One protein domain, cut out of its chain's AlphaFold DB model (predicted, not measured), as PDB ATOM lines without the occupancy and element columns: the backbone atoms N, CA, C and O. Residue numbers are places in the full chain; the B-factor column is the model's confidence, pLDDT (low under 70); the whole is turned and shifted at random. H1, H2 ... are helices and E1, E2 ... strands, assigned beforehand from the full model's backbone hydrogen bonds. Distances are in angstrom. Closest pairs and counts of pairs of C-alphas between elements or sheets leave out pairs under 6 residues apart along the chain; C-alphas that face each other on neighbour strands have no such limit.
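AT A GLANCE: This is residues 30 to 179 of the 217 residues of the protein "Hypothetical protein" of Brachionus calyciflorus (UniProt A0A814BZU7). You are looking at a closed barrel of eight strands, E1, E2, E3, E8, E7, E5, E4 and E10 round the ring, with the helix H1 packed on its outside. Two more strands of the same sheet lie off the ring: E6 pairs with E7, and E9 with E10. The printed part has 150 residues, with ten named strands and one named helix in the order E1 to E8, H1, E9, E10; the sheet is mixed and the class mostly strand. The whole is compact, with a radius of gyration of the C-alphas of 14.7 A, and rounded, spanning 40 by 35 by 34 A.

IN THESE COORDINATES: Find C-alpha 30 at (15.899, 41.125, 22.673), where E1 begins; it runs to residue 34. E2 follows at residues 37 to 42, then E3 at residues 47 to 54, 19.7 A long, which bends by 67 degrees at residue 51. E4 is residues 66 to 70, E5 residues 85 to 91 and E6 residues 102 to 105. E7, residues 108 to 116, is 22.5 A long and bends by 63 degrees at residue 113. After E8, residues 127 to 131, look for H1 from C-alpha 134 at (21.348, 22.120, 27.370) to residue 144, 15.1 A. E9 is residues 151 to 156. E10, residues 164 to 174, is 24.1 A long, bends by 84 degrees at residue 169 and ends at C-alpha 174, (5.402, 36.186, 24.123).

HOW THE PARTS SIT: Begin with E1, E2 and E3, a meander, each strand the antiparallel neighbour of the one before: N 32 and O 39 are 2.8 A apart, N 38 and O 50 2.9 A. E3 is antiparallel to E8, with N 53 and O 130 at 2.8 A. E8 is parallel to E7, with N 129 and O 113 at 2.8 A. The hairpin E4 and E5 has N 68 and O 89 at 2.8 A; E5 is antiparallel to E7, with N 88 and O 112 at 2.8 A. E4 is antiparallel to E10, with N 67 and O 172 at 2.9 A. E10 closes the ring parallel to E1, with N 33 and O 173 at 2.8 A. In the hairpins E6 and E7, and E9 and E10, look at N 103 and O 110, 2.9 A, and N 153 and O 166, 2.8 A. H1 is on the barrel, outside it, at a height over the sheet of 7.5 A; its closest C-alphas to E3 are Cys 136 and Cys 50, 5.7 A. In H1 every O i to N i+4 pair is within hydrogen-bond range.

THE WHOLE: The C-alphas farthest apart, Glu 45 and Glu 107, are 43.1 A from each other. The printed part has no cut; the links E3 to E4 and E4 to E5 are long. The mean pLDDT of the printed part is 82.6, and 25 residues are under 70, among them 120 to 125, 157 to 163 and 176 to 179.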
ATOM      1  N   ARG A  30      17.318  41.285  22.993       83.50
ATOM      2  CA  ARG A  30      15.899  41.125  22.673       83.50
ATOM      3  C   ARG A  30      15.582  39.678  22.393       83.50
ATOM      4  O   ARG A  30      16.252  39.055  21.570       83.50
ATOM      5  N   CYS A  31      14.533  39.182  23.030       89.69
ATOM      6  CA  CYS A  31      14.069  37.819  22.882       89.69
ATOM      7  C   CYS A  31      12.595  37.764  22.459       89.69
ATOM      8  O   CYS A  31      11.774  38.576  22.879       89.69
ATOM      9  N   VAL A  32      12.236  36.767  21.657       89.88
ATOM     10  CA  VAL A  32      10.850  36.469  21.274       89.88
ATOM     11  C   VAL A  32      10.592  34.988  21.502       89.88
ATOM     12  O   VAL A  32      11.344  34.146  21.010       89.88
ATOM     13  N   HIS A  33       9.529  34.664  22.238       90.50
ATOM     14  CA  HIS A  33       9.004  33.306  22.357       90.50
ATOM     15  C   HIS A  33       7.789  33.126  21.447       90.50
ATOM     16  O   HIS A  33       6.799  33.848  21.568       90.50
ATOM     17  N   SER A  34       7.865  32.149  20.546       87.75
ATOM     18  CA  SER A  34       6.830  31.855  19.553       87.75
ATOM     19  C   SER A  34       6.836  30.381  19.186       87.75
ATOM     20  O   SER A  34       7.905  29.797  19.002       87.75
ATOM     21  N   LYS A  35       5.655  29.754  19.080       81.44
ATOM     22  CA  LYS A  35       5.478  28.383  18.545       81.44
ATOM     23  C   LYS A  35       6.518  27.361  19.053       81.44
ATOM     24  O   LYS A  35       7.045  26.564  18.282       81.44
ATOM     25  N   LYS A  36       6.789  27.371  20.365       89.25
ATOM     26  CA  LYS A  36       7.758  26.505  21.075       89.25
ATOM     27  C   LYS A  36       9.244  26.813  20.847       89.25
ATOM     28  O   LYS A  36      10.093  25.944  21.045       89.25
ATOM     29  N   LYS A  37       9.582  28.033  20.454       91.81
ATOM     30  CA  LYS A  37      10.966  28.481  20.324       91.81
ATOM     31  C   LYS A  37      11.171  29.800  21.040       91.81
ATOM     32  O   LYS A  37      10.260  30.618  21.066       91.81
ATOM     33  N   ILE A  38      12.366  30.007  21.582       93.38
ATOM     34  CA  ILE A  38      12.856  31.323  21.990       93.38
ATOM     35  C   ILE A  38      13.978  31.735  21.041       93.38
ATOM     36  O   ILE A  38      14.915  30.971  20.808       93.38
ATOM     37  N   LYS A  39      13.863  32.934  20.482       91.88
ATOM     38  CA  LYS A  39      14.871  33.551  19.623       91.88
ATOM     39  C   LYS A  39      15.400  34.781  20.327       91.88
ATOM     40  O   LYS A  39      14.604  35.661  20.628       91.88
ATOM     41  N   CYS A  40      16.700  34.855  20.561       90.38
ATOM     42  CA  CYS A  40      17.343  36.002  21.185       90.38
ATOM     43  C   CYS A  40      18.405  36.593  20.260       90.38
ATOM     44  O   CYS A  40      19.135  35.860  19.588       90.38
ATOM     45  N   LYS A  41      18.475  37.923  20.221       85.56
ATOM     46  CA  LYS A  41      19.421  38.701  19.422       85.56
ATOM     47  C   LYS A  41      20.060  39.763  20.310       85.56
ATOM     48  O   LYS A  41      19.353  40.600  20.873       85.56
ATOM     49  N   LEU A  42      21.385  39.732  20.390       81.75
ATOM     50  CA  LEU A  42      22.187  40.870  20.832       81.75
ATOM     51  C   LEU A  42      22.316  41.818  19.631       81.75
ATOM     52  O   LEU A  42      22.546  41.333  18.517       81.75
ATOM     53  N   GLN A  43      22.073  43.125  19.800       66.69
ATOM     54  CA  GLN A  43      22.007  44.058  18.663       66.69
ATOM     55  C   GLN A  43      23.212  43.889  17.711       66.69
ATOM     56  O   GLN A  43      24.352  44.102  18.089       66.69
ATOM     57  N   ASN A  44      22.900  43.508  16.466       61.66
ATOM     58  CA  ASN A  44      23.775  43.417  15.286       61.66
ATOM     59  C   ASN A  44      24.840  42.309  15.199       61.66
ATOM     60  O   ASN A  44      25.491  42.242  14.161       61.66
ATOM     61  N   GLU A  45      24.960  41.384  16.157       69.75
ATOM     62  CA  GLU A  45      26.077  40.413  16.121       69.75
ATOM     63  C   GLU A  45      25.656  38.950  16.293       69.75
ATOM     64  O   GLU A  45      25.856  38.133  15.394       69.75
ATOM     65  N   GLN A  46      25.044  38.597  17.426       79.94
ATOM     66  CA  GLN A  46      24.844  37.195  17.805       79.94
ATOM     67  C   GLN A  46      23.364  36.845  17.930       79.94
ATOM     68  O   GLN A  46      22.557  37.602  18.479       79.94
ATOM     69  N   ARG A  47      23.004  35.671  17.401       87.94
ATOM     70  CA  ARG A  47      21.642  35.132  17.419       87.94
ATOM     71  C   ARG A  47      21.660  33.725  17.987       87.94
ATOM     72  O   ARG A  47      22.491  32.909  17.600       87.94
ATOM     73  N   VAL A  48      20.708  33.441  18.865       92.69
ATOM     74  CA  VAL A  48      20.468  32.096  19.392       92.69
ATOM     75  C   VAL A  48      18.987  31.780  19.243       92.69
ATOM     76  O   VAL A  48      18.132  32.594  19.585       92.69
ATOM     77  N   GLU A  49      18.688  30.594  18.723       94.69
ATOM     78  CA  GLU A  49      17.336  30.054  18.613       94.69
ATOM     79  C   GLU A  49      17.297  28.694  19.305       94.69
ATOM     80  O   GLU A  49      18.003  27.773  18.899       94.69
ATOM     81  N   CYS A  50      16.467  28.570  20.340       95.75
ATOM     82  CA  CYS A  50      16.322  27.344  21.116       95.75
ATOM     83  C   CYS A  50      14.882  26.854  21.131       95.75
ATOM     84  O   CYS A  50      13.943  27.648  21.188       95.75
ATOM     85  N   ASN A  51      14.709  25.533  21.178       95.56
ATOM     86  CA  ASN A  51      13.430  24.937  21.545       95.56
ATOM     87  C   ASN A  51      13.102  25.311  22.994       95.56
ATOM     88  O   ASN A  51      13.915  25.104  23.898       95.56
ATOM     89  N   ALA A  52      11.918  25.880  23.202       94.19
ATOM     90  CA  ALA A  52      11.498  26.389  24.493       94.19
ATOM     91  C   ALA A  52       9.994  26.242  24.715       94.19
ATOM     92  O   ALA A  52       9.177  26.563  23.853       94.19
ATOM     93  N   ILE A  53       9.611  25.834  25.915       92.06
ATOM     94  CA  ILE A  53       8.220  25.706  26.344       92.06
ATOM     95  C   ILE A  53       7.923  26.849  27.311       92.06
ATOM     96  O   ILE A  53       8.720  27.115  28.202       92.06
ATOM     97  N   SER A  54       6.790  27.530  27.132       90.06
ATOM     98  CA  SER A  54       6.359  28.620  28.011       90.06
ATOM     99  C   SER A  54       4.986  28.314  28.592       90.06
ATOM    100  O   SER A  54       4.093  27.879  27.863       90.06
ATOM    101  N   ASN A  55       4.831  28.557  29.890       87.31
ATOM    102  CA  ASN A  55       3.563  28.511  30.624       87.31
ATOM    103  C   ASN A  55       3.174  29.902  31.162       87.31
ATOM    104  O   ASN A  55       2.468  30.010  32.158       87.31
ATOM    105  N   LEU A  56       3.628  30.968  30.491       84.12
ATOM    106  CA  LEU A  56       3.393  32.364  30.883       84.12
ATOM    107  C   LEU A  56       2.058  32.955  30.385       84.12
ATOM    108  O   LEU A  56       1.778  34.132  30.602       84.12
ATOM    109  N   VAL A  57       1.234  32.170  29.688       69.19
ATOM    110  CA  VAL A  57      -0.058  32.623  29.150       69.19
ATOM    111  C   VAL A  57      -1.152  32.468  30.206       69.19
ATOM    112  O   VAL A  57      -1.290  31.397  30.787       69.19
ATOM    113  N   GLY A  58      -1.963  33.514  30.410       64.50
ATOM    114  CA  GLY A  58      -3.120  33.460  31.315       64.50
ATOM    115  C   GLY A  58      -2.746  33.399  32.799       64.50
ATOM    116  O   GLY A  58      -3.442  32.760  33.584       64.50
ATOM    117  N   LEU A  59      -1.628  34.024  33.181       70.31
ATOM    118  CA  LEU A  59      -1.191  34.107  34.573       70.31
ATOM    119  C   LEU A  59      -2.122  35.030  35.376       70.31
ATOM    120  O   LEU A  59      -1.985  36.252  35.361       70.31
ATOM    121  N   GLY A  60      -3.073  34.432  36.092       66.06
ATOM    122  CA  GLY A  60      -4.074  35.174  36.858       66.06
ATOM    123  C   GLY A  60      -5.042  35.949  35.954       66.06
ATOM    124  O   GLY A  60      -5.383  35.506  34.861       66.06
ATOM    125  N   SER A  61      -5.508  37.110  36.417       65.38
ATOM    126  CA  SER A  61      -6.461  37.960  35.684       65.38
ATOM    127  C   SER A  61      -5.811  38.916  34.675       65.38
ATOM    128  O   SER A  61      -6.526  39.587  33.932       65.38
ATOM    129  N   THR A  62      -4.479  39.018  34.659       67.56
ATOM    130  CA  THR A  62      -3.738  40.001  33.855       67.56
ATOM    131  C   THR A  62      -2.998  39.312  32.714       67.56
ATOM    132  O   THR A  62      -2.322  38.304  32.903       67.56
ATOM    133  N   LEU A  63      -3.101  39.870  31.508       76.31
ATOM    134  CA  LEU A  63      -2.391  39.364  30.336       76.31
ATOM    135  C   LEU A  63      -1.017  40.030  30.219       76.31
ATOM    136  O   LEU A  63      -0.893  41.163  29.755       76.31
ATOM    137  N   PHE A  64       0.021  39.303  30.624       83.62
ATOM    138  CA  PHE A  64       1.408  39.720  30.443       83.62
ATOM    139  C   PHE A  64       1.954  39.209  29.110       83.62
ATOM    140  O   PHE A  64       1.928  38.011  28.831       83.62
ATOM    141  N   ASN A  65       2.471  40.131  28.300       83.50
ATOM    142  CA  ASN A  65       3.021  39.822  26.975       83.50
ATOM    143  C   ASN A  65       4.508  40.174  26.866       83.50
ATOM    144  O   ASN A  65       5.178  39.710  25.944       83.50
ATOM    145  N   VAL A  66       5.015  40.988  27.793       87.00
ATOM    146  CA  VAL A  66       6.399  41.451  27.836       87.00
ATOM    147  C   VAL A  66       6.973  41.088  29.194       87.00
ATOM    148  O   VAL A  66       6.318  41.284  30.217       87.00
ATOM    149  N   PHE A  67       8.194  40.569  29.205       91.25
ATOM    150  CA  PHE A  67       8.897  40.228  30.429       91.25
ATOM    151  C   PHE A  67      10.310  40.801  30.386       91.25
ATOM    152  O   PHE A  67      11.063  40.533  29.453       91.25
ATOM    153  N   GLY A  68      10.669  41.592  31.389       92.00
ATOM    154  CA  GLY A  68      12.026  42.083  31.581       92.00
ATOM    155  C   GLY A  68      12.920  40.953  32.071       92.00
ATOM    156  O   GLY A  68      12.500  40.169  32.919       92.00
ATOM    157  N   ILE A  69      14.138  40.864  31.546       93.94
ATOM    158  CA  ILE A  69      15.112  39.843  31.942       93.94
ATOM    159  C   ILE A  69      16.021  40.449  33.012       93.94
ATOM    160  O   ILE A  69      16.762  41.394  32.733       93.94
ATOM    161  N   GLY A  70      15.923  39.931  34.237       91.75
ATOM    162  CA  GLY A  70      16.701  40.399  35.381       91.75
ATOM    163  C   GLY A  70      18.173  40.029  35.278       91.75
ATOM    164  O   GLY A  70      18.499  38.884  34.971       91.75
ATOM    165  N   ALA A  71      19.056  40.987  35.561       87.00
ATOM    166  CA  ALA A  71      20.494  40.767  35.590       87.00
ATOM    167  C   ALA A  71      20.885  39.815  36.720       87.00
ATOM    168  O   ALA A  71      20.446  39.950  37.862       87.00
ATOM    169  N   LEU A  72      21.742  38.854  36.388       85.31
ATOM    170  CA  LEU A  72      22.434  38.061  37.389       85.31
ATOM    171  C   LEU A  72      23.657  38.842  37.893       85.31
ATOM    172  O   LEU A  72      24.271  39.568  37.105       85.31
ATOM    173  N   PRO A  73      24.047  38.684  39.171       82.00
ATOM    174  CA  PRO A  73      25.276  39.277  39.693       82.00
ATOM    175  C   PRO A  73      26.489  38.927  38.822       82.00
ATOM    176  O   PRO A  73      26.569  37.826  38.267       82.00
ATOM    177  N   LYS A  74      27.466  39.834  38.715       72.50
ATOM    178  CA  LYS A  74      28.672  39.594  37.901       72.50
ATOM    179  C   LYS A  74      29.482  38.404  38.420       72.50
ATOM    180  O   LYS A  74      30.096  37.683  37.639       72.50
ATOM    181  N   GLU A  75      29.422  38.172  39.726       78.75
ATOM    182  CA  GLU A  75      30.083  37.088  40.450       78.75
ATOM    183  C   GLU A  75      29.316  35.759  40.362       78.75
ATOM    184  O   GLU A  75      29.742  34.758  40.941       78.75
ATOM    185  N   TYR A  76      28.175  35.726  39.665       79.69
ATOM    186  CA  TYR A  76      27.363  34.525  39.553       79.69
ATOM    187  C   TYR A  76      28.143  33.391  38.876       79.69
ATOM    188  O   TYR A  76      28.791  33.565  37.841       79.69
ATOM    189  N   ASN A  77      28.069  32.196  39.459       79.88
ATOM    190  CA  ASN A  77      28.779  31.040  38.936       79.88
ATOM    191  C   ASN A  77      27.990  30.373  37.798       79.88
ATOM    192  O   ASN A  77      27.052  29.612  38.027       79.88
ATOM    193  N   TYR A  78      28.430  30.606  36.564       80.94
ATOM    194  CA  TYR A  78      27.846  30.013  35.357       80.94
ATOM    195  C   TYR A  78      28.409  28.624  35.002       80.94
ATOM    196  O   TYR A  78      28.071  28.089  33.947       80.94
ATOM    197  N   SER A  79      29.287  28.039  35.827       82.06
ATOM    198  CA  SER A  79      29.914  26.740  35.541       82.06
ATOM    199  C   SER A  79      28.901  25.601  35.468       82.06
ATOM    200  O   SER A  79      29.088  24.683  34.672       82.06
ATOM    201  N   ASN A  80      27.819  25.662  36.254       87.62
ATOM    202  CA  ASN A  80      26.710  24.725  36.124       87.62
ATOM    203  C   ASN A  80      25.501  25.402  35.477       87.62
ATOM    204  O   ASN A  80      24.701  26.052  36.146       87.62
ATOM    205  N   ILE A  81      25.370  25.217  34.164       88.88
ATOM    206  CA  ILE A  81      24.314  25.833  33.355       88.88
ATOM    207  C   ILE A  81      22.896  25.462  33.822       88.88
ATOM    208  O   ILE A  81      21.959  26.222  33.614       88.88
ATOM    209  N   GLU A  82      22.741  24.310  34.474       88.12
ATOM    210  CA  GLU A  82      21.453  23.802  34.966       88.12
ATOM    211  C   GLU A  82      20.940  24.588  36.172       88.12
ATOM    212  O   GLU A  82      19.746  24.587  36.447       88.12
ATOM    213  N   ASN A  83      21.839  25.299  36.853       89.00
ATOM    214  CA  ASN A  83      21.508  26.123  38.004       89.00
ATOM    215  C   ASN A  83      21.246  27.583  37.624       89.00
ATOM    216  O   ASN A  83      20.939  28.375  38.506       89.00
ATOM    217  N   VAL A  84      21.383  27.957  36.347       92.00
ATOM    218  CA  VAL A  84      21.202  29.340  35.896       92.00
ATOM    219  C   VAL A  84      19.713  29.631  35.693       92.00
ATOM    220  O   VAL A  84      19.080  29.073  34.793       92.00
ATOM    221  N   PHE A  85      19.182  30.562  36.487       92.50
ATOM    222  CA  PHE A  85      17.808  31.062  36.396       92.50
ATOM    223  C   PHE A  85      17.822  32.577  36.219       92.50
ATOM    224  O   PHE A  85      18.332  33.292  37.076       92.50
ATOM    225  N   TYR A  86      17.246  33.074  35.128       94.50
ATOM    226  CA  TYR A  86      17.016  34.508  34.956       94.50
ATOM    227  C   TYR A  86      15.590  34.848  35.366       94.50
ATOM    228  O   TYR A  86      14.649  34.360  34.737       94.50
ATOM    229  N   TYR A  87      15.421  35.710  36.368       94.12
ATOM    230  CA  TYR A  87      14.099  36.190  36.761       94.12
ATOM    231  C   TYR A  87      13.443  36.987  35.631       94.12
ATOM    232  O   TYR A  87      14.074  37.831  34.986       94.12
ATOM    233  N   LEU A  88      12.160  36.722  35.409       94.25
ATOM    234  CA  LEU A  88      11.332  37.372  34.402       94.25
ATOM    235  C   LEU A  88      10.331  38.299  35.085       94.25
ATOM    236  O   LEU A  88       9.440  37.850  35.796       94.25
ATOM    237  N   TYR A  89      10.451  39.597  34.835       92.12
ATOM    238  CA  TYR A  89       9.584  40.619  35.415       92.12
ATOM    239  C   TYR A  89       8.439  40.926  34.447       92.12
ATOM    240  O   TYR A  89       8.702  41.479  33.380       92.12
ATOM    241  N   PRO A  90       7.181  40.561  34.746       90.44
ATOM    242  CA  PRO A  90       6.077  40.720  33.807       90.44
ATOM    243  C   PRO A  90       5.647  42.179  33.636       90.44
ATOM    244  O   PRO A  90       5.711  42.983  34.565       90.44
ATOM    245  N   ARG A  91       5.149  42.511  32.445       86.62
ATOM    246  CA  ARG A  91       4.560  43.807  32.095       86.62
ATOM    247  C   ARG A  91       3.474  43.623  31.030       86.62
ATOM    248  O   ARG A  91       3.604  42.811  30.107       86.62
ATOM    249  N   SER A  92       2.386  44.376  31.160       80.00
ATOM    250  CA  SER A  92       1.357  44.479  30.118       80.00
ATOM    251  C   SER A  92       1.919  45.242  28.917       80.00
ATOM    252  O   SER A  92       2.696  46.174  29.088       80.00
ATOM    253  N   LEU A  93       1.508  44.902  27.695       74.38
ATOM    254  CA  LEU A  93       2.053  45.525  26.476       74.38
ATOM    255  C   LEU A  93       1.925  47.064  26.464       74.38
ATOM    256  O   LEU A  93       2.812  47.759  25.968       74.38
ATOM    257  N   ASP A  94       0.843  47.578  27.052       70.88
ATOM    258  CA  ASP A  94       0.494  49.001  27.068       70.88
ATOM    259  C   ASP A  94       1.013  49.760  28.303       70.88
ATOM    260  O   ASP A  94       0.937  50.989  28.356       70.88
ATOM    261  N   GLU A  95       1.554  49.063  29.304       70.19
ATOM    262  CA  GLU A  95       1.984  49.668  30.569       70.19
ATOM    263  C   GLU A  95       3.490  49.750  30.660       70.19
ATOM    264  O   GLU A  95       4.149  48.795  30.302       70.19
ATOM    265  N   LEU A  96       4.051  50.824  31.217       70.31
ATOM    266  CA  LEU A  96       5.506  51.015  31.367       70.31
ATOM    267  C   LEU A  96       6.121  50.352  32.584       70.31
ATOM    268  O   LEU A  96       7.339  50.368  32.759       70.31
ATOM    269  N   VAL A  97       5.270  49.824  33.446       81.12
ATOM    270  CA  VAL A  97       5.673  49.412  34.772       81.12
ATOM    271  C   VAL A  97       5.805  47.905  34.797       81.12
ATOM    272  O   VAL A  97       4.887  47.176  34.431       81.12
ATOM    273  N   TYR A  98       6.969  47.463  35.242       87.00
ATOM    274  CA  TYR A  98       7.228  46.068  35.512       87.00
ATOM    275  C   TYR A  98       6.628  45.672  36.861       87.00
ATOM    276  O   TYR A  98       6.655  46.435  37.830       87.00
ATOM    277  N   PHE A  99       6.083  44.469  36.923       87.31
ATOM    278  CA  PHE A  99       5.670  43.820  38.157       87.31
ATOM    279  C   PHE A  99       6.792  42.918  38.660       87.31
ATOM    280  O   PHE A  99       7.726  42.594  37.925       87.31
ATOM    281  N   ASN A 100       6.713  42.532  39.931       89.31
ATOM    282  CA  ASN A 100       7.661  41.591  40.508       89.31
ATOM    283  C   ASN A 100       7.635  40.237  39.764       89.31
ATOM    284  O   ASN A 100       6.590  39.812  39.273       89.31
ATOM    285  N   HIS A 101       8.786  39.568  39.695       90.25
ATOM    286  CA  HIS A 101       8.936  38.249  39.076       90.25
ATOM    287  C   HIS A 101       8.224  37.142  39.864       90.25
ATOM    288  O   HIS A 101       7.934  36.094  39.299       90.25
ATOM    289  N   SER A 102       7.944  37.368  41.152       88.19
ATOM    290  CA  SER A 102       7.116  36.478  41.964       88.19
ATOM    291  C   SER A 102       5.657  36.913  41.886       88.19
ATOM    292  O   SER A 102       5.317  38.044  42.250       88.19
ATOM    293  N   ILE A 103       4.788  36.024  41.408       83.00
ATOM    294  CA  ILE A 103       3.351  36.273  41.272       83.00
ATOM    295  C   ILE A 103       2.544  35.263  42.085       83.00
ATOM    296  O   ILE A 103       2.961  34.125  42.285       83.00
ATOM    297  N   ARG A 104       1.352  35.663  42.537       81.19
ATOM    298  CA  ARG A 104       0.420  34.755  43.218       81.19
ATOM    299  C   ARG A 104      -0.513  34.076  42.219       81.19
ATOM    300  O   ARG A 104      -1.279  34.757  41.541       81.19
ATOM    301  N   LEU A 105      -0.493  32.747  42.194       78.25
ATOM    302  CA  LEU A 105      -1.426  31.892  41.462       78.25
ATOM    303  C   LEU A 105      -2.099  30.941  42.452       78.25
ATOM    304  O   LEU A 105      -1.410  30.174  43.117       78.25
ATOM    305  N   ASN A 106      -3.433  30.982  42.553       77.88
ATOM    306  CA  ASN A 106      -4.211  30.108  43.444       77.88
ATOM    307  C   ASN A 106      -3.607  30.032  44.863       77.88
ATOM    308  O   ASN A 106      -3.276  28.957  45.352       77.88
ATOM    309  N   GLU A 107      -3.382  31.203  45.474       78.88
ATOM    310  CA  GLU A 107      -2.793  31.386  46.817       78.88
ATOM    311  C   GLU A 107      -1.311  30.994  46.973       78.88
ATOM    312  O   GLU A 107      -0.706  31.283  48.004       78.88
ATOM    313  N   THR A 108      -0.681  30.444  45.934       81.38
ATOM    314  CA  THR A 108       0.740  30.068  45.933       81.38
ATOM    315  C   THR A 108       1.582  31.138  45.239       81.38
ATOM    316  O   THR A 108       1.203  31.639  44.182       81.38
ATOM    317  N   SER A 109       2.726  31.508  45.825       83.81
ATOM    318  CA  SER A 109       3.702  32.381  45.157       83.81
ATOM    319  C   SER A 109       4.576  31.549  44.230       83.81
ATOM    320  O   SER A 109       5.109  30.525  44.653       83.81
ATOM    321  N   VAL A 110       4.725  31.989  42.986       84.69
ATOM    322  CA  VAL A 110       5.564  31.325  41.989       84.69
ATOM    323  C   VAL A 110       6.480  32.335  41.323       84.69
ATOM    324  O   VAL A 110       6.057  33.441  40.985       84.69
ATOM    325  N   ASP A 111       7.727  31.931  41.102       89.31
ATOM    326  CA  ASP A 111       8.724  32.773  40.454       89.31
ATOM    327  C   ASP A 111       8.766  32.489  38.955       89.31
ATOM    328  O   ASP A 111       8.854  31.338  38.515       89.31
ATOM    329  N   LEU A 112       8.718  33.560  38.168       91.69
ATOM    330  CA  LEU A 112       8.795  33.512  36.716       91.69
ATOM    331  C   LEU A 112      10.260  33.540  36.274       91.69
ATOM    332  O   LEU A 112      10.990  34.468  36.617       91.69
ATOM    333  N   ASN A 113      10.689  32.546  35.493       94.75
ATOM    334  CA  ASN A 113      12.102  32.357  35.155       94.75
ATOM    335  C   ASN A 113      12.355  31.986  33.685       94.75
ATOM    336  O   ASN A 113      11.548  31.325  33.038       94.75
ATOM    337  N   LEU A 114      13.524  32.335  33.155       95.56
ATOM    338  CA  LEU A 114      14.112  31.725  31.961       95.56
ATOM    339  C   LEU A 114      15.212  30.758  32.409       95.56
ATOM    340  O   LEU A 114      16.169  31.175  33.064       95.56
ATOM    341  N   PHE A 115      15.066  29.475  32.077       95.06
ATOM    342  CA  PHE A 115      15.909  28.406  32.623       95.06
ATOM    343  C   PHE A 115      16.005  27.190  31.695       95.06
ATOM    344  O   PHE A 115      15.209  27.034  30.764       95.06
ATOM    345  N   TYR A 116      16.958  26.303  31.980       94.44
ATOM    346  CA  TYR A 116      17.050  24.980  31.363       94.44
ATOM    347  C   TYR A 116      16.445  23.903  32.259       94.44
ATOM    348  O   TYR A 116      16.708  23.858  33.456       94.44
ATOM    349  N   SER A 117      15.666  23.004  31.662       91.25
ATOM    350  CA  SER A 117      15.306  21.728  32.282       91.25
ATOM    351  C   SER A 117      14.774  20.761  31.226       91.25
ATOM    352  O   SER A 117      14.018  21.150  30.327       91.25
ATOM    353  N   VAL A 118      15.144  19.485  31.349       85.25
ATOM    354  CA  VAL A 118      14.652  18.398  30.488       85.25
ATOM    355  C   VAL A 118      13.262  17.948  30.931       85.25
ATOM    356  O   VAL A 118      12.384  17.700  30.101       85.25
ATOM    357  N   GLU A 119      13.034  17.920  32.240       79.69
ATOM    358  CA  GLU A 119      11.823  17.381  32.835       79.69
ATOM    359  C   GLU A 119      10.677  18.392  32.810       79.69
ATOM    360  O   GLU A 119      10.821  19.598  33.029       79.69
ATOM    361  N   SER A 120       9.486  17.872  32.531       67.25
ATOM    362  CA  SER A 120       8.255  18.550  32.897       67.25
ATOM    363  C   SER A 120       8.106  18.390  34.407       67.25
ATOM    364  O   SER A 120       7.715  17.314  34.850       67.25
ATOM    365  N   ASN A 121       8.414  19.420  35.198       61.22
ATOM    366  CA  ASN A 121       8.175  19.381  36.642       61.22
ATOM    367  C   ASN A 121       6.663  19.407  36.927       61.22
ATOM    368  O   ASN A 121       6.105  20.445  37.266       61.22
ATOM    369  N   VAL A 122       5.985  18.267  36.770       57.84
ATOM    370  CA  VAL A 122       4.537  18.138  37.024       57.84
ATOM    371  C   VAL A 122       4.224  18.398  38.502       57.84
ATOM    372  O   VAL A 122       3.188  18.970  38.818       57.84
ATOM    373  N   ASN A 123       5.153  18.041  39.396       50.72
ATOM    374  CA  ASN A 123       4.966  18.121  40.849       50.72
ATOM    375  C   ASN A 123       5.432  19.450  41.468       50.72
ATOM    376  O   ASN A 123       5.043  19.765  42.587       50.72
ATOM    377  N   ASN A 124       6.262  20.222  40.764       57.81
ATOM    378  CA  ASN A 124       6.682  21.562  41.178       57.81
ATOM    379  C   ASN A 124       6.850  22.437  39.928       57.81
ATOM    380  O   ASN A 124       7.978  22.623  39.455       57.81
ATOM    381  N   PRO A 125       5.739  22.878  39.312       62.19
ATOM    382  CA  PRO A 125       5.791  23.563  38.034       62.19
ATOM    383  C   PRO A 125       6.606  24.844  38.173       62.19
ATOM    384  O   PRO A 125       6.169  25.823  38.768       62.19
ATOM    385  N   SER A 126       7.807  24.848  37.601       73.25
ATOM    386  CA  SER A 126       8.558  26.078  37.394       73.25
ATOM    387  C   SER A 126       7.801  26.916  36.359       73.25
ATOM    388  O   SER A 126       7.471  26.428  35.271       73.25
ATOM    389  N   TYR A 127       7.483  28.163  36.701       87.31
ATOM    390  CA  TYR A 127       6.785  29.083  35.807       87.31
ATOM    391  C   TYR A 127       7.797  29.908  35.026       87.31
ATOM    392  O   TYR A 127       8.805  30.350  35.574       87.31
ATOM    393  N   GLY A 128       7.571  30.086  33.727       92.19
ATOM    394  CA  GLY A 128       8.584  30.699  32.891       92.19
ATOM    395  C   GLY A 128       8.688  30.201  31.463       92.19
ATOM    396  O   GLY A 128       7.765  29.630  30.883       92.19
ATOM    397  N   ILE A 129       9.879  30.426  30.916       94.06
ATOM    398  CA  ILE A 129      10.329  29.920  29.628       94.06
ATOM    399  C   ILE A 129      11.402  28.865  29.896       94.06
ATOM    400  O   ILE A 129      12.517  29.175  30.312       94.06
ATOM    401  N   ARG A 130      11.063  27.605  29.630       94.38
ATOM    402  CA  ARG A 130      11.946  26.453  29.799       94.38
ATOM    403  C   ARG A 130      12.595  26.084  28.476       94.38
ATOM    404  O   ARG A 130      11.902  25.642  27.560       94.38
ATOM    405  N   VAL A 131      13.913  26.203  28.389       95.81
ATOM    406  CA  VAL A 131      14.707  25.674  27.275       95.81
ATOM    407  C   VAL A 131      15.004  24.198  27.532       95.81
ATOM    408  O   VAL A 131      15.435  23.824  28.620       95.81
ATOM    409  N   THR A 132      14.751  23.345  26.540       94.25
ATOM    410  CA  THR A 132      14.858  21.882  26.707       94.25
ATOM    411  C   THR A 132      16.205  21.313  26.267       94.25
ATOM    412  O   THR A 132      16.518  20.169  26.577       94.25
ATOM    413  N   ASP A 133      17.000  22.095  25.535       95.31
ATOM    414  CA  ASP A 133      18.316  21.704  25.032       95.31
ATOM    415  C   ASP A 133      19.426  22.404  25.831       95.31
ATOM    416  O   ASP A 133      19.492  23.636  25.875       95.31
ATOM    417  N   LYS A 134      20.299  21.614  26.469       94.62
ATOM    418  CA  LYS A 134      21.348  22.120  27.370       94.62
ATOM    419  C   LYS A 134      22.388  22.946  26.626       94.62
ATOM    420  O   LYS A 134      22.822  23.986  27.118       94.62
ATOM    421  N   LEU A 135      22.798  22.474  25.451       95.75
ATOM    422  CA  LEU A 135      23.821  23.122  24.639       95.75
ATOM    423  C   LEU A 135      23.310  24.471  24.128       95.75
ATOM    424  O   LEU A 135      24.014  25.478  24.202       95.75
ATOM    425  N   CYS A 136      22.058  24.503  23.680       96.50
ATOM    426  CA  CYS A 136      21.402  25.712  23.224       96.50
ATOM    427  C   CYS A 136      21.214  26.714  24.361       96.50
ATOM    428  O   CYS A 136      21.549  27.885  24.192       96.50
ATOM    429  N   PHE A 137      20.765  26.266  25.540       96.25
ATOM    430  CA  PHE A 137      20.686  27.147  26.703       96.25
ATOM    431  C   PHE A 137      22.068  27.676  27.105       96.25
ATOM    432  O   PHE A 137      22.208  28.862  27.377       96.25
ATOM    433  N   GLY A 138      23.118  26.853  27.028       95.12
ATOM    434  CA  GLY A 138      24.502  27.298  27.200       95.12
ATOM    435  C   GLY A 138      24.895  28.437  26.256       95.12
ATOM    436  O   GLY A 138      25.506  29.415  26.685       95.12
ATOM    437  N   ASN A 139      24.515  28.352  24.980       94.06
ATOM    438  CA  ASN A 139      24.746  29.427  24.012       94.06
ATOM    439  C   ASN A 139      23.892  30.666  24.305       94.06
ATOM    440  O   ASN A 139      24.385  31.784  24.176       94.06
ATOM    441  N   LEU A 140      22.652  30.479  24.761       94.25
ATOM    442  CA  LEU A 140      21.790  31.572  25.198       94.25
ATOM    443  C   LEU A 140      22.408  32.325  26.387       94.25
ATOM    444  O   LEU A 140      22.544  33.540  26.345       94.25
ATOM    445  N   VAL A 141      22.869  31.618  27.418       92.81
ATOM    446  CA  VAL A 141      23.549  32.233  28.568       92.81
ATOM    447  C   VAL A 141      24.811  32.978  28.138       92.81
ATOM    448  O   VAL A 141      25.060  34.075  28.630       92.81
ATOM    449  N   LYS A 142      25.593  32.443  27.191       90.44
ATOM    450  CA  LYS A 142      26.774  33.148  26.661       90.44
ATOM    451  C   LYS A 142      26.415  34.503  26.055       90.44
ATOM    452  O   LYS A 142      27.108  35.465  26.362       90.44
ATOM    453  N   ILE A 143      25.353  34.589  25.249       89.25
ATOM    454  CA  ILE A 143      24.941  35.874  24.662       89.25
ATOM    455  C   ILE A 143      24.336  36.817  25.710       89.25
ATOM    456  O   ILE A 143      24.604  38.010  25.675       89.25
ATOM    457  N   LEU A 144      23.569  36.298  26.679       89.38
ATOM    458  CA  LEU A 144      22.968  37.109  27.745       89.38
ATOM    459  C   LEU A 144      24.043  37.734  28.651       89.38
ATOM    460  O   LEU A 144      23.879  38.852  29.120       89.38
ATOM    461  N   ARG A 145      25.165  37.037  28.869       86.75
ATOM    462  CA  ARG A 145      26.302  37.526  29.668       86.75
ATOM    463  C   ARG A 145      27.141  38.608  28.991       86.75
ATOM    464  O   ARG A 145      27.934  39.240  29.676       86.75
ATOM    465  N   GLN A 146      27.023  38.771  27.676       85.56
ATOM    466  CA  GLN A 146      27.732  39.820  26.935       85.56
ATOM    467  C   GLN A 146      27.034  41.182  27.050       85.56
ATOM    468  O   GLN A 146      27.527  42.166  26.509       85.56
ATOM    469  N   VAL A 147      25.873  41.242  27.709       84.38
ATOM    470  CA  VAL A 147      25.162  42.497  27.926       84.38
ATOM    471  C   VAL A 147      25.786  43.235  29.104       84.38
ATOM    472  O   VAL A 147      25.644  42.817  30.252       84.38
ATOM    473  N   ASP A 148      26.466  44.338  28.806       79.31
ATOM    474  CA  ASP A 148      27.094  45.193  29.816       79.31
ATOM    475  C   ASP A 148      26.151  46.297  30.317       79.31
ATOM    476  O   ASP A 148      26.267  46.746  31.460       79.31
ATOM    477  N   GLU A 149      25.209  46.735  29.478       80.75
ATOM    478  CA  GLU A 149      24.260  47.788  29.821       80.75
ATOM    479  C   GLU A 149      23.036  47.212  30.542       80.75
ATOM    480  O   GLU A 149      22.232  46.464  29.979       80.75
ATOM    481  N   VAL A 150      22.874  47.606  31.804       84.94
ATOM    482  CA  VAL A 150      21.678  47.316  32.596       84.94
ATOM    483  C   VAL A 150      20.854  48.580  32.796       84.94
ATOM    484  O   VAL A 150      21.375  49.686  32.931       84.94
ATOM    485  N   LYS A 151      19.539  48.406  32.845       84.00
ATOM    486  CA  LYS A 151      18.562  49.441  33.139       84.00
ATOM    487  C   LYS A 151      17.902  49.144  34.476       84.00
ATOM    488  O   LYS A 151      17.115  48.204  34.586       84.00
ATOM    489  N   THR A 152      18.158  49.996  35.461       85.81
ATOM    490  CA  THR A 152      17.455  49.953  36.742       85.81
ATOM    491  C   THR A 152      16.018  50.441  36.563       85.81
ATOM    492  O   THR A 152      15.776  51.559  36.100       85.81
ATOM    493  N   VAL A 153      15.042  49.612  36.926       83.56
ATOM    494  CA  VAL A 153      13.614  49.953  36.907       83.56
ATOM    495  C   VAL A 153      12.995  49.757  38.282       83.56
ATOM    496  O   VAL A 153      13.436  48.920  39.065       83.56
ATOM    497  N   GLN A 154      11.936  50.512  38.565       82.12
ATOM    498  CA  GLN A 154      11.097  50.273  39.734       82.12
ATOM    499  C   GLN A 154      10.035  49.228  39.394       82.12
ATOM    500  O   GLN A 154       9.212  49.456  38.503       82.12
ATOM    501  N   VAL A 155      10.036  48.104  40.112       84.62
ATOM    502  CA  VAL A 155       9.004  47.069  39.986       84.62
ATOM    503  C   VAL A 155       7.950  47.215  41.063       84.62
ATOM    504  O   VAL A 155       8.258  47.398  42.240       84.62
ATOM    505  N   LYS A 156       6.683  47.091  40.678       81.31
ATOM    506  CA  LYS A 156       5.575  47.037  41.633       81.31
ATOM    507  C   LYS A 156       5.556  45.668  42.321       81.31
ATOM    508  O   LYS A 156       5.374  44.650  41.657       81.31
ATOM    509  N   GLN A 157       5.708  45.646  43.649       68.38
ATOM    510  CA  GLN A 157       5.495  44.434  44.464       68.38
ATOM    511  C   GLN A 157       4.014  44.036  44.524       68.38
ATOM    512  O   GLN A 157       3.678  42.858  44.562       68.38
ATOM    513  N   SER A 158       3.125  45.029  44.524       57.72
ATOM    514  CA  SER A 158       1.674  44.885  44.416       57.72
ATOM    515  C   SER A 158       1.097  46.172  43.815       57.72
ATOM    516  O   SER A 158       1.822  47.154  43.641       57.72
ATOM    517  N   LEU A 159      -0.210  46.217  43.539       50.72
ATOM    518  CA  LEU A 159      -0.891  47.451  43.120       50.72
ATOM    519  C   LEU A 159      -0.818  48.592  44.169       50.72
ATOM    520  O   LEU A 159      -1.231  49.703  43.853       50.72
ATOM    521  N   ILE A 160      -0.314  48.337  45.390       40.00
ATOM    522  CA  ILE A 160      -0.417  49.243  46.556       40.00
ATOM    523  C   ILE A 160       0.933  49.435  47.303       40.00
ATOM    524  O   ILE A 160       1.023  50.251  48.214       40.00
ATOM    525  N   GLY A 161       2.009  48.719  46.950       47.97
ATOM    526  CA  GLY A 161       3.293  48.764  47.678       47.97
ATOM    527  C   GLY A 161       4.379  49.640  47.037       47.97
ATOM    528  O   GLY A 161       4.428  49.775  45.813       47.97
ATOM    529  N   ASN A 162       5.289  50.178  47.861       50.44
ATOM    530  CA  ASN A 162       6.523  50.823  47.392       50.44
ATOM    531  C   ASN A 162       7.370  49.807  46.608       50.44
ATOM    532  O   ASN A 162       7.582  48.684  47.061       50.44
ATOM    533  N   GLY A 163       7.797  50.189  45.404       65.19
ATOM    534  CA  GLY A 163       8.481  49.289  44.481       65.19
ATOM    535  C   GLY A 163       9.903  48.917  44.905       65.19
ATOM    536  O   GLY A 163      10.550  49.639  45.661       65.19
ATOM    537  N   GLN A 164      10.384  47.784  44.393       81.81
ATOM    538  CA  GLN A 164      11.789  47.379  44.480       81.81
ATOM    539  C   GLN A 164      12.526  47.864  43.225       81.81
ATOM    540  O   GLN A 164      11.984  47.777  42.125       81.81
ATOM    541  N   GLN A 165      13.766  48.332  43.370       84.62
ATOM    542  CA  GLN A 165      14.631  48.575  42.215       84.62
ATOM    543  C   GLN A 165      15.262  47.269  41.749       84.62
ATOM    544  O   GLN A 165      15.774  46.499  42.562       84.62
ATOM    545  N   VAL A 166      15.213  47.025  40.444       86.88
ATOM    546  CA  VAL A 166      15.830  45.853  39.818       86.88
ATOM    547  C   VAL A 166      16.540  46.262  38.543       86.88
ATOM    548  O   VAL A 166      16.051  47.112  37.797       86.88
ATOM    549  N   ASP A 167      17.668  45.619  38.282       89.38
ATOM    550  CA  ASP A 167      18.421  45.805  37.054       89.38
ATOM    551  C   ASP A 167      17.948  44.798  36.009       89.38
ATOM    552  O   ASP A 167      17.992  43.584  36.211       89.38
ATOM    553  N   LEU A 168      17.472  45.319  34.883       89.69
ATOM    554  CA  LEU A 168      17.081  44.538  33.717       89.69
ATOM    555  C   LEU A 168      18.111  44.748  32.614       89.69
ATOM    556  O   LEU A 168      18.594  45.860  32.456       89.69
ATOM    557  N   PHE A 169      18.407  43.731  31.812       87.88
ATOM    558  CA  PHE A 169      19.359  43.857  30.693       87.88
ATOM    559  C   PHE A 169      18.732  43.562  29.317       87.88
ATOM    560  O   PHE A 169      19.380  43.661  28.275       87.88
ATOM    561  N   GLY A 170      17.442  43.220  29.293       87.94
ATOM    562  CA  GLY A 170      16.683  43.028  28.063       87.94
ATOM    563  C   GLY A 170      15.218  42.680  28.300       87.94
ATOM    564  O   GLY A 170      14.724  42.724  29.430       87.94
ATOM    565  N   GLU A 171      14.527  42.313  27.222       88.75
ATOM    566  CA  GLU A 171      13.116  41.909  27.237       88.75
ATOM    567  C   GLU A 171      12.905  40.606  26.459       88.75
ATOM    568  O   GLU A 171      13.545  40.363  25.431       88.75
ATOM    569  N   VAL A 172      11.944  39.797  26.911       90.94
ATOM    570  CA  VAL A 172      11.341  38.713  26.137       90.94
ATOM    571  C   VAL A 172       9.858  38.983  25.894       90.94
ATOM    572  O   VAL A 172       9.112  39.315  26.816       90.94
ATOM    573  N   VAL A 173       9.423  38.831  24.645       88.38
ATOM    574  CA  VAL A 173       8.017  38.978  24.239       88.38
ATOM    575  C   VAL A 173       7.402  37.624  23.929       88.38
ATOM    576  O   VAL A 173       8.018  36.799  23.256       88.38
ATOM    577  N   ILE A 174       6.176  37.400  24.399       86.81
ATOM    578  CA  ILE A 174       5.402  36.186  24.123       86.81
ATOM    579  C   ILE A 174       4.443  36.463  22.962       86.81
ATOM    580  O   ILE A 174       3.431  37.144  23.121       86.81
ATOM    581  N   GLU A 175       4.748  35.920  21.782       79.75
ATOM    582  CA  GLU A 175       3.997  36.205  20.551       79.75
ATOM    583  C   GLU A 175       2.624  35.518  20.519       79.75
ATOM    584  O   GLU A 175       1.686  36.041  19.924       79.75
ATOM    585  N   ASN A 176       2.469  34.372  21.193       64.75
ATOM    586  CA  ASN A 176       1.272  33.521  21.093       64.75
ATOM    587  C   ASN A 176      -0.056  34.229  21.458       64.75
ATOM    588  O   ASN A 176      -1.116  33.724  21.098       64.75
ATOM    589  N   ASN A 177      -0.006  35.381  22.138       55.28
ATOM    590  CA  ASN A 177      -1.173  36.169  22.556       55.28
ATOM    591  C   ASN A 177      -1.389  37.452  21.734       55.28
ATOM    592  O   ASN A 177      -2.328  38.206  21.998       55.28
ATOM    593  N   LEU A 178      -0.532  37.739  20.754       59.97
ATOM    594  CA  LEU A 178      -0.665  38.908  19.891       59.97
ATOM    595  C   LEU A 178      -1.517  38.528  18.669       59.97
ATOM    596  O   LEU A 178      -1.309  37.486  18.049       59.97
ATOM    597  N   LYS A 179      -2.514  39.356  18.313       49.34
ATOM    598  CA  LYS A 179      -3.318  39.130  17.097       49.34
ATOM    599  C   LYS A 179      -2.377  39.039  15.888       49.34
ATOM    600  O   LYS A 179      -1.617  39.975  15.649       49.34
TER     601      LYS A 179